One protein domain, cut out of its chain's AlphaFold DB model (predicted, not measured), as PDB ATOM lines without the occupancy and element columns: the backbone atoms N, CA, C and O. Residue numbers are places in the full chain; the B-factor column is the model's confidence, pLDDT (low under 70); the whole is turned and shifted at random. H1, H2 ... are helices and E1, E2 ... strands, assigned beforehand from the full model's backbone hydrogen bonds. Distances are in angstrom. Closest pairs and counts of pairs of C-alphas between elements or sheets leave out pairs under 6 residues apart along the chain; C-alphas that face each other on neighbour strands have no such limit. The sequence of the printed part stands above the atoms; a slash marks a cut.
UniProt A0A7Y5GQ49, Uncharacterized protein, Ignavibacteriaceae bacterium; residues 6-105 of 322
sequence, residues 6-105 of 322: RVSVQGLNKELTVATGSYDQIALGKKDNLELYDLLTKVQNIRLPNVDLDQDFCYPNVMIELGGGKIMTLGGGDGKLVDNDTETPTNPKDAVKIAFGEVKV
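This is residues 6 to 105 of the 322 residues of an uncharacterized protein of Ignavibacteriaceae bacterium (UniProt A0A7Y5GQ49). What does the model look like? A strongly twisted sheet of six antiparallel strands curls round helix H1, and helix H2 packs on the same face, making two layers. The long loop of residues 45 to 60 reaches away from this body at one end of the longest axis. What is it built of? The printed part has 100 residues, with named elements in the order E1, E2, H1, E3, E4, E5, E6, H2; the sheet runs E2, E1, E3, E4, E5, E6, and the class is mixed, helices and strands. How large is it? It is compact, with a radius of gyration of the C-alphas of 13.0 A, yet elongated, spanning 41 by 25 by 22 A.

How does the sheet begin? E1, residues 6 to 10, and E2, residues 26 to 31, form an antiparallel hairpin, with N 9 and O 26 2.9 A apart. E1 is also the antiparallel neighbour of E3, residues 61 to 65, with N 63 and O 8 at 2.8 A. With H1, residues 33 to 44, E2 and E3 form a split strand-helix-strand unit, two strands running the same way with a helix between them in the chain and E1 between them in the sheet; its crossover is right-handed. How does the sheet go on? E3, E4 of residues 71 to 77, E5 of residues 80 to 83 and E6 of residues 88 to 90 form a meander, each strand the antiparallel neighbour of the one before; N 62 and O 74 are 2.8 A apart, N 82 and O 75 2.8 A, N 90 and O 81 2.9 A. Where are the helices? H1 and H2, residues 92 to 99, are on the same face of the sheet and touch at a steep tilt of 53 degrees, opposite ways, the closest C-alphas being those of Leu 40 and Pro 92, 5.5 A apart. H2 has a height over the sheet of 8.6 A. In both helices every O i to N i+4 pair is within hydrogen-bond range.

Where does the first strand begin? C-alpha 6 of E1 is at (26.747, -9.062, -29.879). Which elements are longest? E4 measures 19.6 A from first to last C-alpha and H1 16.5 A. Where does H2 end? C-alpha 99 is at (26.004, -14.997, -21.866).

Which C-alphas are farthest apart? Those of Asp 54 and Glu 102, at 41.8 A. Is it cut, and which links are long? The printed part has no cut; the links E1 to E2 and H1 to E3 are long. Where is confidence low? Residues 50 to 57, 68 to 69, 84 to 89 and 102 to 105 are under 70.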
ATOM      1  N   ARG A   6      25.789  -9.943 -29.197       89.69
ATOM      2  CA  ARG A   6      26.747  -9.062 -29.879       89.69
ATOM      3  C   ARG A   6      28.057  -9.055 -29.113       89.69
ATOM      4  O   ARG A   6      28.053  -8.982 -27.888       89.69
ATOM      5  N   VAL A   7      29.158  -9.129 -29.848       90.25
ATOM      6  CA  VAL A   7      30.493  -9.244 -29.277       90.25
ATOM      7  C   VAL A   7      31.422  -8.211 -29.892       90.25
ATOM      8  O   VAL A   7      31.431  -7.980 -31.107       90.25
ATOM      9  N   SER A   8      32.246  -7.616 -29.046       89.00
ATOM     10  CA  SER A   8      33.386  -6.801 -29.434       89.00
ATOM     11  C   SER A   8      34.610  -7.189 -28.620       89.00
ATOM     12  O   SER A   8      34.509  -7.824 -27.569       89.00
ATOM     13  N   VAL A   9      35.785  -6.819 -29.116       88.38
ATOM     14  CA  VAL A   9      37.049  -7.047 -28.417       88.38
ATOM     15  C   VAL A   9      37.904  -5.789 -28.387       88.38
ATOM     16  O   VAL A   9      37.733  -4.893 -29.212       88.38
ATOM     17  N   GLN A  10      38.836  -5.748 -27.444       83.81
ATOM     18  CA  GLN A  10      39.869  -4.721 -27.295       83.81
ATOM     19  C   GLN A  10      41.199  -5.379 -26.918       83.81
ATOM     20  O   GLN A  10      41.220  -6.535 -26.496       83.81
ATOM     21  N   GLY A  11      42.310  -4.660 -27.090       78.69
ATOM     22  CA  GLY A  11      43.650  -5.146 -26.754       78.69
ATOM     23  C   GLY A  11      44.220  -6.178 -27.731       78.69
ATOM     24  O   GLY A  11      45.254  -6.780 -27.445       78.69
ATOM     25  N   LEU A  12      43.564  -6.395 -28.877       82.06
ATOM     26  CA  LEU A  12      43.896  -7.412 -29.881       82.06
ATOM     27  C   LEU A  12      44.069  -6.803 -31.278       82.06
ATOM     28  O   LEU A  12      43.554  -5.725 -31.570       82.06
ATOM     29  N   ASN A  13      44.788  -7.495 -32.164       83.12
ATOM     30  CA  ASN A  13      44.787  -7.181 -33.596       83.12
ATOM     31  C   ASN A  13      43.468  -7.606 -34.263       83.12
ATOM     32  O   ASN A  13      42.702  -8.399 -33.714       83.12
ATOM     33  N   LYS A  14      43.225  -7.128 -35.489       79.38
ATOM     34  CA  LYS A  14      42.019  -7.460 -36.270       79.38
ATOM     35  C   LYS A  14      41.856  -8.961 -36.517       79.38
ATOM     36  O   LYS A  14      40.730  -9.445 -36.559       79.38
ATOM     37  N   GLU A  15      42.956  -9.704 -36.626       84.44
ATOM     38  CA  GLU A  15      42.945 -11.158 -36.825       84.44
ATOM     39  C   GLU A  15      42.754 -11.962 -35.519       84.44
ATOM     40  O   GLU A  15      42.595 -13.189 -35.555       84.44
ATOM     41  N   LEU A  16      42.727 -11.290 -34.359       86.19
ATOM     42  CA  LEU A  16      42.549 -11.882 -33.026       86.19
ATOM     43  C   LEU A  16      43.617 -12.926 -32.671       86.19
ATOM     44  O   LEU A  16      43.312 -13.954 -32.071       86.19
ATOM     45  N   THR A  17      44.853 -12.721 -33.114       84.75
ATOM     46  CA  THR A  17      45.974 -13.655 -32.924       84.75
ATOM     47  C   THR A  17      47.029 -13.134 -31.958       84.75
ATOM     48  O   THR A  17      47.762 -13.932 -31.378       84.75
ATOM     49  N   VAL A  18      47.110 -11.816 -31.766       83.12
ATOM     50  CA  VAL A  18      48.158 -11.162 -30.977       83.12
ATOM     51  C   VAL A  18      47.541 -10.081 -30.096       83.12
ATOM     52  O   VAL A  18      46.674  -9.327 -30.541       83.12
ATOM     53  N   ALA A  19      48.018  -9.985 -28.855       80.12
ATOM     54  CA  ALA A  19      47.696  -8.875 -27.970       80.12
ATOM     55  C   ALA A  19      48.494  -7.630 -28.378       80.12
ATOM     56  O   ALA A  19      49.719  -7.609 -28.282       80.12
ATOM     57  N   THR A  20      47.794  -6.610 -28.870       76.38
ATOM     58  CA  THR A  20      48.388  -5.378 -29.414       76.38
ATOM     59  C   THR A  20      48.469  -4.256 -28.395       76.38
ATOM     60  O   THR A  20      49.208  -3.303 -28.614       76.38
ATOM     61  N   GLY A  21      47.691  -4.330 -27.313       70.38
ATOM     62  CA  GLY A  21      47.575  -3.217 -26.374       70.38
ATOM     63  C   GLY A  21      46.638  -2.105 -26.840       70.38
ATOM     64  O   GLY A  21      46.502  -1.114 -26.128       70.38
ATOM     65  N   SER A  22      45.999  -2.241 -28.011       72.88
ATOM     66  CA  SER A  22      45.141  -1.189 -28.562       72.88
ATOM     67  C   SER A  22      43.852  -1.014 -27.756       72.88
ATOM     68  O   SER A  22      43.170  -1.983 -27.416       72.88
ATOM     69  N   TYR A  23      43.492   0.241 -27.501       73.50
ATOM     70  CA  TYR A  23      42.211   0.627 -26.909       73.50
ATOM     71  C   TYR A  23      41.070   0.683 -27.936       73.50
ATOM     72  O   TYR A  23      39.902   0.800 -27.556       73.50
ATOM     73  N   ASP A  24      41.389   0.558 -29.227       76.00
ATOM     74  CA  ASP A  24      40.393   0.565 -30.289       76.00
ATOM     75  C   ASP A  24      39.513  -0.678 -30.195       76.00
ATOM     76  O   ASP A  24      39.977  -1.823 -30.198       76.00
ATOM     77  N   GLN A  25      38.208  -0.443 -30.119       80.00
ATOM     78  CA  GLN A  25      37.226  -1.509 -30.093       80.00
ATOM     79  C   GLN A  25      37.052  -2.105 -31.490       80.00
ATOM     80  O   GLN A  25      36.754  -1.405 -32.458       80.00
ATOM     81  N   ILE A  26      37.161  -3.426 -31.576       83.88
ATOM     82  CA  ILE A  26      36.900  -4.192 -32.791       83.88
ATOM     83  C   ILE A  26      35.544  -4.874 -32.619       83.88
ATOM     84  O   ILE A  26      35.387  -5.793 -31.814       83.88
ATOM     85  N   ALA A  27      34.536  -4.404 -33.352       88.31
ATOM     86  CA  ALA A  27      33.216  -5.025 -33.362       88.31
ATOM     87  C   ALA A  27      33.251  -6.326 -34.181       88.31
ATOM     88  O   ALA A  27      33.551  -6.300 -35.373       88.31
ATOM     89  N   LEU A  28      32.921  -7.458 -33.551       86.81
ATOM     90  CA  LEU A  28      32.889  -8.779 -34.196       86.81
ATOM     91  C   LEU A  28      31.479  -9.193 -34.643       86.81
ATOM     92  O   LEU A  28      31.307 -10.226 -35.289       86.81
ATOM     93  N   GLY A  29      30.468  -8.385 -34.316       89.44
ATOM     94  CA  GLY A  29      29.082  -8.622 -34.701       89.44
ATOM     95  C   GLY A  29      28.376  -9.621 -33.789       89.44
ATOM     96  O   GLY A  29      28.695  -9.740 -32.607       89.44
ATOM     97  N   LYS A  30      27.354 -10.293 -34.323       90.81
ATOM     98  CA  LYS A  30      26.586 -11.300 -33.581       90.81
ATOM     99  C   LYS A  30      27.316 -12.639 -33.606       90.81
ATOM    100  O   LYS A  30      27.823 -13.027 -34.654       90.81
ATOM    101  N   LYS A  31      27.336 -13.315 -32.462       90.44
ATOM    102  CA  LYS A  31      27.927 -14.636 -32.266       90.44
ATOM    103  C   LYS A  31      26.899 -15.577 -31.657       90.44
ATOM    104  O   LYS A  31      26.170 -15.180 -30.741       90.44
ATOM    105  N   ASP A  32      26.814 -16.790 -32.182       90.25
ATOM    106  CA  ASP A  32      26.071 -17.876 -31.540       90.25
ATOM    107  C   ASP A  32      26.894 -18.556 -30.425       90.25
ATOM    108  O   ASP A  32      28.008 -18.136 -30.101       90.25
ATOM    109  N   ASN A  33      26.318 -19.581 -29.790       87.69
ATOM    110  CA  ASN A  33      26.949 -20.321 -28.693       87.69
ATOM    111  C   ASN A  33      28.329 -20.898 -29.059       87.69
ATOM    112  O   ASN A  33      29.263 -20.813 -28.259       87.69
ATOM    113  N   LEU A  34      28.453 -21.496 -30.248       88.44
ATOM    114  CA  LEU A  34      29.682 -22.159 -30.690       88.44
ATOM    115  C   LEU A  34      30.731 -21.119 -31.076       88.44
ATOM    116  O   LEU A  34      31.868 -21.186 -30.613       88.44
ATOM    117  N   GLU A  35      30.328 -20.102 -31.837       91.19
ATOM    118  CA  GLU A  35      31.236 -19.035 -32.245       91.19
ATOM    119  C   GLU A  35      31.778 -18.236 -31.048       91.19
ATOM    120  O   GLU A  35      32.933 -17.803 -31.061       91.19
ATOM    121  N   LEU A  36      30.961 -18.029 -30.007       91.88
ATOM    122  CA  LEU A  36      31.403 -17.373 -28.778       91.88
ATOM    123  C   LEU A  36      32.387 -18.251 -27.999       91.88
ATOM    124  O   LEU A  36      33.410 -17.753 -27.530       91.88
ATOM    125  N   TYR A  37      32.107 -19.549 -27.872       92.50
ATOM    126  CA  TYR A  37      33.006 -20.490 -27.207       92.50
ATOM    127  C   TYR A  37      34.392 -20.525 -27.867       92.50
ATOM    128  O   TYR A  37      35.416 -20.435 -27.178       92.50
ATOM    129  N   ASP A  38      34.425 -20.601 -29.197       92.12
ATOM    130  CA  ASP A  38      35.662 -20.627 -29.975       92.12
ATOM    131  C   ASP A  38      36.444 -19.321 -29.824       92.12
ATOM    132  O   ASP A  38      37.659 -19.339 -29.608       92.12
ATOM    133  N   LEU A  39      35.750 -18.178 -29.851       93.75
ATOM    134  CA  LEU A  39      36.358 -16.873 -29.616       93.75
ATOM    135  C   LEU A  39      36.999 -16.787 -28.226       93.75
ATOM    136  O   LEU A  39      38.157 -16.386 -28.110       93.75
ATOM    137  N   LEU A  40      36.274 -17.166 -27.173       92.81
ATOM    138  CA  LEU A  40      36.777 -17.100 -25.799       92.81
ATOM    139  C   LEU A  40      37.963 -18.041 -25.584       92.81
ATOM    140  O   LEU A  40      38.943 -17.657 -24.950       92.81
ATOM    141  N   THR A  41      37.910 -19.240 -26.166       91.69
ATOM    142  CA  THR A  41      39.024 -20.198 -26.142       91.69
ATOM    143  C   THR A  41      40.243 -19.645 -26.879       91.69
ATOM    144  O   THR A  41      41.372 -19.777 -26.405       91.69
ATOM    145  N   LYS A  42      40.034 -18.984 -28.024       91.06
ATOM    146  CA  LYS A  42      41.108 -18.329 -28.775       91.06
ATOM    147  C   LYS A  42      41.753 -17.228 -27.937       91.06
ATOM    148  O   LYS A  42      42.965 -17.255 -27.752       91.06
ATOM    149  N   VAL A  43      40.953 -16.321 -27.373       87.12
ATOM    150  CA  VAL A  43      41.434 -15.177 -26.582       87.12
ATOM    151  C   VAL A  43      42.134 -15.615 -25.292       87.12
ATOM    152  O   VAL A  43      43.192 -15.082 -24.970       87.12
ATOM    153  N   GLN A  44      41.618 -16.635 -24.600       87.88
ATOM    154  CA  GLN A  44      42.258 -17.228 -23.421       87.88
ATOM    155  C   GLN A  44      43.704 -17.672 -23.699       87.88
ATOM    156  O   GLN A  44      44.564 -17.563 -22.828       87.88
ATOM    157  N   ASN A  45      43.977 -18.177 -24.904       88.00
ATOM    158  CA  ASN A  45      45.274 -18.744 -25.276       88.00
ATOM    159  C   ASN A  45      46.235 -17.735 -25.926       88.00
ATOM    160  O   ASN A  45      47.355 -18.107 -26.285       88.00
ATOM    161  N   ILE A  46      45.839 -16.467 -26.066       84.62
ATOM    162  CA  ILE A  46      46.728 -15.424 -26.586       84.62
ATOM    163  C   ILE A  46      47.814 -15.141 -25.546       84.62
ATOM    164  O   ILE A  46      47.532 -14.849 -24.384       84.62
ATOM    165  N   ARG A  47      49.074 -15.236 -25.974       82.38
ATOM    166  CA  ARG A  47      50.219 -14.859 -25.142       82.38
ATOM    167  C   ARG A  47      50.314 -13.347 -25.055       82.38
ATOM    168  O   ARG A  47      50.271 -12.664 -26.081       82.38
ATOM    169  N   LEU A  48      50.479 -12.842 -23.842       78.38
ATOM    170  CA  LEU A  48      50.653 -11.414 -23.624       78.38
ATOM    171  C   LEU A  48      52.106 -11.008 -23.931       78.38
ATOM    172  O   LEU A  48      53.035 -11.720 -23.533       78.38
ATOM    173  N   PRO A  49      52.340  -9.895 -24.653       71.00
ATOM    174  CA  PRO A  49      53.684  -9.379 -24.862       71.00
ATOM    175  C   PRO A  49      54.308  -8.964 -23.528       71.00
ATOM    176  O   PRO A  49      53.625  -8.582 -22.578       71.00
ATOM    177  N   ASN A  50      55.633  -9.031 -23.465       62.84
ATOM    178  CA  ASN A  50      56.392  -8.565 -22.313       62.84
ATOM    179  C   ASN A  50      56.537  -7.038 -22.440       62.84
ATOM    180  O   ASN A  50      57.479  -6.558 -23.064       62.84
ATOM    181  N   VAL A  51      55.536  -6.290 -21.973       56.34
ATOM    182  CA  VAL A  51      55.467  -4.827 -22.141       56.34
ATOM    183  C   VAL A  51      56.205  -4.123 -21.002       56.34
ATOM    184  O   VAL A  51      56.008  -4.462 -19.832       56.34
ATOM    185  N   ASP A  52      57.039  -3.138 -21.338       42.53
ATOM    186  CA  ASP A  52      57.715  -2.276 -20.363       42.53
ATOM    187  C   ASP A  52      56.734  -1.327 -19.646       42.53
ATOM    188  O   ASP A  52      55.721  -0.894 -20.194       42.53
ATOM    189  N   LEU A  53      57.072  -0.985 -18.398       41.28
ATOM    190  CA  LEU A  53      56.230  -0.302 -17.398       41.28
ATOM    191  C   LEU A  53      55.742   1.118 -17.754       41.28
ATOM    192  O   LEU A  53      54.948   1.673 -16.993       41.28
ATOM    193  N   ASP A  54      56.189   1.690 -18.869       36.97
ATOM    194  CA  ASP A  54      55.878   3.066 -19.271       36.97
ATOM    195  C   ASP A  54      54.879   3.152 -20.438       36.97
ATOM    196  O   ASP A  54      54.540   4.253 -20.875       36.97
ATOM    197  N   GLN A  55      54.380   2.016 -20.939       45.22
ATOM    198  CA  GLN A  55      53.412   1.989 -22.036       45.22
ATOM    199  C   GLN A  55      52.009   1.632 -21.541       45.22
ATOM    200  O   GLN A  55      51.785   0.618 -20.883       45.22
ATOM    201  N   ASP A  56      51.060   2.505 -21.871       55.41
ATOM    202  CA  ASP A  56      49.632   2.302 -21.661       55.41
ATOM    203  C   ASP A  56      49.164   1.113 -22.523       55.41
ATOM    204  O   ASP A  56      49.076   1.230 -23.744       55.41
ATOM    205  N   PHE A  57      48.954  -0.058 -21.910       64.62
ATOM    206  CA  PHE A  57      48.656  -1.309 -22.616       64.62
ATOM    207  C   PHE A  57      47.268  -1.839 -22.245       64.62
ATOM    208  O   PHE A  57      47.033  -2.274 -21.116       64.62
ATOM    209  N   CYS A  58      46.355  -1.856 -23.217       72.25
ATOM    210  CA  CYS A  58      45.042  -2.473 -23.068       72.25
ATOM    211  C   CYS A  58      45.152  -4.001 -23.182       72.25
ATOM    212  O   CYS A  58      45.467  -4.536 -24.246       72.25
ATOM    213  N   TYR A  59      44.880  -4.723 -22.095       76.62
ATOM    214  CA  TYR A  59      44.849  -6.186 -22.130       76.62
ATOM    215  C   TYR A  59      43.730  -6.714 -23.047       76.62
ATOM    216  O   TYR A  59      42.720  -6.029 -23.231       76.62
ATOM    217  N   PRO A  60      43.871  -7.934 -23.598       83.25
ATOM    218  CA  PRO A  60      42.814  -8.569 -24.368       83.25
ATOM    219  C   PRO A  60      41.528  -8.672 -23.558       83.25
ATOM    220  O   PRO A  60      41.479  -9.336 -22.522       83.25
ATOM    221  N   ASN A  61      40.484  -8.020 -24.048       86.06
ATOM    222  CA  ASN A  61      39.171  -8.021 -23.427       86.06
ATOM    223  C   ASN A  61      38.115  -8.410 -24.455       86.06
ATOM    224  O   ASN A  61      38.156  -7.953 -25.597       86.06
ATOM    225  N   VAL A  62      37.154  -9.228 -24.034       87.81
ATOM    226  CA  VAL A  62      35.957  -9.585 -24.799       87.81
ATOM    227  C   VAL A  62      34.751  -8.982 -24.097       87.81
ATOM    228  O   VAL A  62      34.498  -9.274 -22.932       87.81
ATOM    229  N   MET A  63      34.009  -8.138 -24.801       90.00
ATOM    230  CA  MET A  63      32.780  -7.515 -24.323       90.00
ATOM    231  C   MET A  63      31.596  -8.183 -25.013       90.00
ATOM    232  O   MET A  63      31.555  -8.279 -26.240       90.00
ATOM    233  N   ILE A  64      30.637  -8.654 -24.223       89.00
ATOM    234  CA  ILE A  64      29.472  -9.402 -24.693       89.00
ATOM    235  C   ILE A  64      28.214  -8.643 -24.271       89.00
ATOM    236  O   ILE A  64      27.938  -8.516 -23.078       89.00
ATOM    237  N   GLU A  65      27.440  -8.150 -25.235       83.12
ATOM    238  CA  GLU A  65      26.143  -7.518 -24.979       83.12
ATOM    239  C   GLU A  65      25.085  -8.593 -24.703       83.12
ATOM    240  O   GLU A  65      24.680  -9.357 -25.585       83.12
ATOM    241  N   LEU A  66      24.631  -8.633 -23.454       81.69
ATOM    242  CA  LEU A  66      23.571  -9.492 -22.954       81.69
ATOM    243  C   LEU A  66      22.188  -8.866 -23.190       81.69
ATOM    244  O   LEU A  66      22.028  -7.660 -23.404       81.69
ATOM    245  N   GLY A  67      21.146  -9.690 -23.059       70.88
ATOM    246  CA  GLY A  67      19.763  -9.215 -23.059       70.88
ATOM    247  C   GLY A  67      19.517  -8.139 -21.989       70.88
ATOM    248  O   GLY A  67      19.955  -8.265 -20.845       70.88
ATOM    249  N   GLY A  68      18.799  -7.074 -22.359       65.75
ATOM    250  CA  GLY A  68      18.503  -5.949 -21.464       65.75
ATOM    251  C   GLY A  68      19.603  -4.885 -21.371       65.75
ATOM    252  O   GLY A  68      19.594  -4.113 -20.417       65.75
ATOM    253  N   GLY A  69      20.541  -4.845 -22.326       64.69
ATOM    254  CA  GLY A  69      21.560  -3.788 -22.432       64.69
ATOM    255  C   GLY A  69      22.746  -3.938 -21.474       64.69
ATOM    256  O   GLY A  69      23.546  -3.018 -21.344       64.69
ATOM    257  N   LYS A  70      22.864  -5.084 -20.798       73.44
ATOM    258  CA  LYS A  70      24.001  -5.396 -19.924       73.44
ATOM    259  C   LYS A  70      25.197  -5.834 -20.758       73.44
ATOM    260  O   LYS A  70      25.017  -6.524 -21.752       73.44
ATOM    261  N   ILE A  71      26.405  -5.499 -20.321       79.06
ATOM    262  CA  ILE A  71      27.644  -5.936 -20.969       79.06
ATOM    263  C   ILE A  71      28.412  -6.803 -19.979       79.06
ATOM    264  O   ILE A  71      28.620  -6.399 -18.841       79.06
ATOM    265  N   MET A  72      28.805  -7.996 -20.404       81.50
ATOM    266  CA  MET A  72      29.747  -8.844 -19.682       81.50
ATOM    267  C   MET A  72      31.139  -8.616 -20.263       81.50
ATOM    268  O   MET A  72      31.313  -8.728 -21.475       81.50
ATOM    269  N   THR A  73      32.118  -8.316 -19.411       82.88
ATOM    270  CA  THR A  73      33.496  -8.057 -19.849       82.88
ATOM    271  C   THR A  73      34.425  -9.152 -19.344       82.88
ATOM    272  O   THR A  73      34.508  -9.403 -18.146       82.88
ATOM    273  N   LEU A  74      35.144  -9.795 -20.258       80.06
ATOM    274  CA  LEU A  74      36.048 -10.899 -19.962       80.06
ATOM    275  C   LEU A  74      37.477 -10.536 -20.349       80.06
ATOM    276  O   LEU A  74      37.760 -10.345 -21.530       80.06
ATOM    277  N   GLY A  75      38.377 -10.481 -19.373       80.81
ATOM    278  CA  GLY A  75      39.812 -10.360 -19.608       80.81
ATOM    279  C   GLY A  75      40.411 -11.719 -19.948       80.81
ATOM    280  O   GLY A  75      40.164 -12.700 -19.241       80.81
ATOM    281  N   GLY A  76      41.192 -11.800 -21.023       75.88
ATOM    282  CA  GLY A  76      41.806 -13.048 -21.473       75.88
ATOM    283  C   GLY A  76      43.300 -12.939 -21.757       75.88
ATOM    284  O   GLY A  76      43.836 -11.860 -22.001       75.88
ATOM    285  N   GLY A  77      43.974 -14.085 -21.707       77.50
ATOM    286  CA  GLY A  77      45.386 -14.228 -22.052       77.50
ATOM    287  C   GLY A  77      46.134 -15.162 -21.104       77.50
ATOM    288  O   GLY A  77      45.675 -15.465 -20.001       77.50
ATOM    289  N   ASP A  78      47.296 -15.640 -21.551       77.00
ATOM    290  CA  ASP A  78      48.187 -16.540 -20.799       77.00
ATOM    291  C   ASP A  78      47.477 -17.780 -20.212       77.00
ATOM    292  O   ASP A  78      47.747 -18.224 -19.092       77.00
ATOM    293  N   GLY A  79      46.538 -18.347 -20.971       75.31
ATOM    294  CA  GLY A  79      45.776 -19.538 -20.597       75.31
ATOM    295  C   GLY A  79      44.657 -19.276 -19.590       75.31
ATOM    296  O   GLY A  79      44.070 -20.231 -19.078       75.31
ATOM    297  N   LYS A  80      44.332 -18.013 -19.289       77.12
ATOM    298  CA  LYS A  80      43.299 -17.634 -18.318       77.12
ATOM    299  C   LYS A  80      42.218 -16.764 -18.945       77.12
ATOM    300  O   LYS A  80      42.463 -16.014 -19.887       77.12
ATOM    301  N   LEU A  81      41.020 -16.883 -18.384       75.75
ATOM    302  CA  LEU A  81      39.872 -16.034 -18.664       75.75
ATOM    303  C   LEU A  81      39.311 -15.570 -17.315       75.75
ATOM    304  O   LEU A  81      39.191 -16.365 -16.381       75.75
ATOM    305  N   VAL A  82      39.030 -14.282 -17.173       72.81
ATOM    306  CA  VAL A  82      38.575 -13.668 -15.920       72.81
ATOM    307  C   VAL A  82      37.370 -12.793 -16.227       72.81
ATOM    308  O   VAL A  82      37.406 -12.011 -17.172       72.81
ATOM    309  N   ASP A  83      36.303 -12.921 -15.443       76.19
ATOM    310  CA  ASP A  83      35.208 -11.951 -15.469       76.19
ATOM    311  C   ASP A  83      35.691 -10.660 -14.805       76.19
ATOM    312  O   ASP A  83      35.968 -10.643 -13.606       76.19
ATOM    313  N   ASN A  84      35.821  -9.587 -15.583       66.12
ATOM    314  CA  ASN A  84      36.354  -8.318 -15.098       66.12
ATOM    315  C   ASN A  84      35.411  -7.640 -14.091       66.12
ATOM    316  O   ASN A  84      35.879  -6.849 -13.274       66.12
ATOM    317  N   ASP A  85      34.113  -7.961 -14.105       61.53
ATOM    318  CA  ASP A  85      33.145  -7.380 -13.168       61.53
ATOM    319  C   ASP A  85      33.292  -7.980 -11.765       61.53
ATOM    320  O   ASP A  85      33.084  -7.301 -10.757       61.53
ATOM    321  N   THR A  86      33.587  -9.282 -11.702       57.78
ATOM    322  CA  THR A  86      33.608 -10.071 -10.460       57.78
ATOM    323  C   THR A  86      35.011 -10.482 -10.024       57.78
ATOM    324  O   THR A  86      35.182 -10.973  -8.909       57.78
ATOM    325  N   GLU A  87      36.005 -10.292 -10.893       58.66
ATOM    326  CA  GLU A  87      37.394 -10.751 -10.764       58.66
ATOM    327  C   GLU A  87      37.522 -12.251 -10.502       58.66
ATOM    328  O   GLU A  87      38.507 -12.737  -9.939       58.66
ATOM    329  N   THR A  88      36.511 -13.009 -10.919       63.25
ATOM    330  CA  THR A  88      36.520 -14.455 -10.768       63.25
ATOM    331  C   THR A  88      37.131 -15.098 -12.008       63.25
ATOM    332  O   THR A  88      36.755 -14.755 -13.136       63.25
ATOM    333  N   PRO A  89      38.088 -16.030 -11.836       69.75
ATOM    334  CA  PRO A  89      38.505 -16.894 -12.924       69.75
ATOM    335  C   PRO A  89      37.279 -17.617 -13.470       69.75
ATOM    336  O   PRO A  89      36.537 -18.254 -12.725       69.75
ATOM    337  N   THR A  90      37.082 -17.504 -14.772       77.50
ATOM    338  CA  THR A  90      36.012 -18.181 -15.490       77.50
ATOM    339  C   THR A  90      36.626 -19.057 -16.574       77.50
ATOM    340  O   THR A  90      37.818 -18.971 -16.874       77.50
ATOM    341  N   ASN A  91      35.833 -19.948 -17.150       86.12
ATOM    342  CA  ASN A  91      36.234 -20.715 -18.321       86.12
ATOM    343  C   ASN A  91      35.276 -20.406 -19.484       86.12
ATOM    344  O   ASN A  91      34.158 -19.938 -19.251       86.12
ATOM    345  N   PRO A  92      35.681 -20.672 -20.738       88.56
ATOM    346  CA  PRO A  92      34.845 -20.394 -21.901       88.56
ATOM    347  C   PRO A  92      33.446 -21.024 -21.830       88.56
ATOM    348  O   PRO A  92      32.484 -20.402 -22.269       88.56
ATOM    349  N   LYS A  93      33.296 -22.220 -21.237       84.81
ATOM    350  CA  LYS A  93      31.989 -22.893 -21.120       84.81
ATOM    351  C   LYS A  93      31.052 -22.152 -20.168       84.81
ATOM    352  O   LYS A  93      29.886 -21.956 -20.493       84.81
ATOM    353  N   ASP A  94      31.556 -21.732 -19.013       83.06
ATOM    354  CA  ASP A  94      30.760 -21.029 -18.006       83.06
ATOM    355  C   ASP A  94      30.408 -19.612 -18.464       83.06
ATOM    356  O   ASP A  94      29.270 -19.174 -18.302       83.06
ATOM    357  N   ALA A  95      31.337 -18.925 -19.129       83.62
ATOM    358  CA  ALA A  95      31.086 -17.625 -19.740       83.62
ATOM    359  C   ALA A  95      29.975 -17.676 -20.807       83.62
ATOM    360  O   ALA A  95      29.096 -16.815 -20.813       83.62
ATOM    361  N   VAL A  96      29.961 -18.705 -21.663       88.12
ATOM    362  CA  VAL A  96      28.899 -18.917 -22.664       88.12
ATOM    363  C   VAL A  96      27.548 -19.162 -21.985       88.12
ATOM    364  O   VAL A  96      26.568 -18.493 -22.305       88.12
ATOM    365  N   LYS A  97      27.491 -20.031 -20.969       84.06
ATOM    366  CA  LYS A  97      26.253 -20.280 -20.208       84.06
ATOM    367  C   LYS A  97      25.681 -19.014 -19.569       84.06
ATOM    368  O   LYS A  97      24.465 -18.825 -19.546       84.06
ATOM    369  N   ILE A  98      26.546 -18.142 -19.049       83.06
ATOM    370  CA  ILE A  98      26.145 -16.843 -18.494       83.06
ATOM    371  C   ILE A  98      25.636 -15.926 -19.612       83.06
ATOM    372  O   ILE A  98      24.577 -15.316 -19.461       83.06
ATOM    373  N   ALA A  99      26.343 -15.868 -20.744       84.38
ATOM    374  CA  ALA A  99      26.004 -14.997 -21.866       84.38
ATOM    375  C   ALA A  99      24.625 -15.301 -22.474       84.38
ATOM    376  O   ALA A  99      23.881 -14.389 -22.841       84.38
ATOM    377  N   PHE A 100      24.261 -16.581 -22.529       84.31
ATOM    378  CA  PHE A 100      22.986 -17.036 -23.079       84.31
ATOM    379  C   PHE A 100      21.878 -17.209 -22.029       84.31
ATOM    380  O   PHE A 100      20.735 -17.496 -22.384       84.31
ATOM    381  N   GLY A 101      22.170 -16.937 -20.751       70.06
ATOM    382  CA  GLY A 101      21.182 -16.941 -19.670       70.06
ATOM    383  C   GLY A 101      20.825 -18.331 -19.132       70.06
ATOM    384  O   GLY A 101      19.829 -18.462 -18.421       70.06
ATOM    385  N   GLU A 102      21.631 -19.353 -19.434       69.25
ATOM    386  CA  GLU A 102      21.468 -20.724 -18.927       69.25
ATOM    387  C   GLU A 102      21.832 -20.837 -17.439       69.25
ATOM    388  O   GLU A 102      21.314 -21.694 -16.725       69.25
ATOM    389  N   VAL A 103      22.691 -19.939 -16.944       57.72
ATOM    390  CA  VAL A 103      23.041 -19.824 -15.524       57.72
ATOM    391  C   VAL A 103      22.639 -18.440 -15.028       57.72
ATOM    392  O   VAL A 103      23.260 -17.429 -15.362       57.72
ATOM    393  N   LYS A 104      21.602 -18.381 -14.184       49.50
ATOM    394  CA  LYS A 104      21.305 -17.184 -13.389       49.50
ATOM    395  C   LYS A 104      22.354 -17.085 -12.289       49.50
ATOM    396  O   LYS A 104      22.200 -17.677 -11.227       49.50
ATOM    397  N   VAL A 105      23.429 -16.343 -12.534       46.78
ATOM    398  CA  VAL A 105      24.286 -15.886 -11.437       46.78
ATOM    399  C   VAL A 105      23.416 -14.977 -10.582       46.78
ATOM    400  O   VAL A 105      22.970 -13.932 -11.066       46.78
TER     401      VAL A 105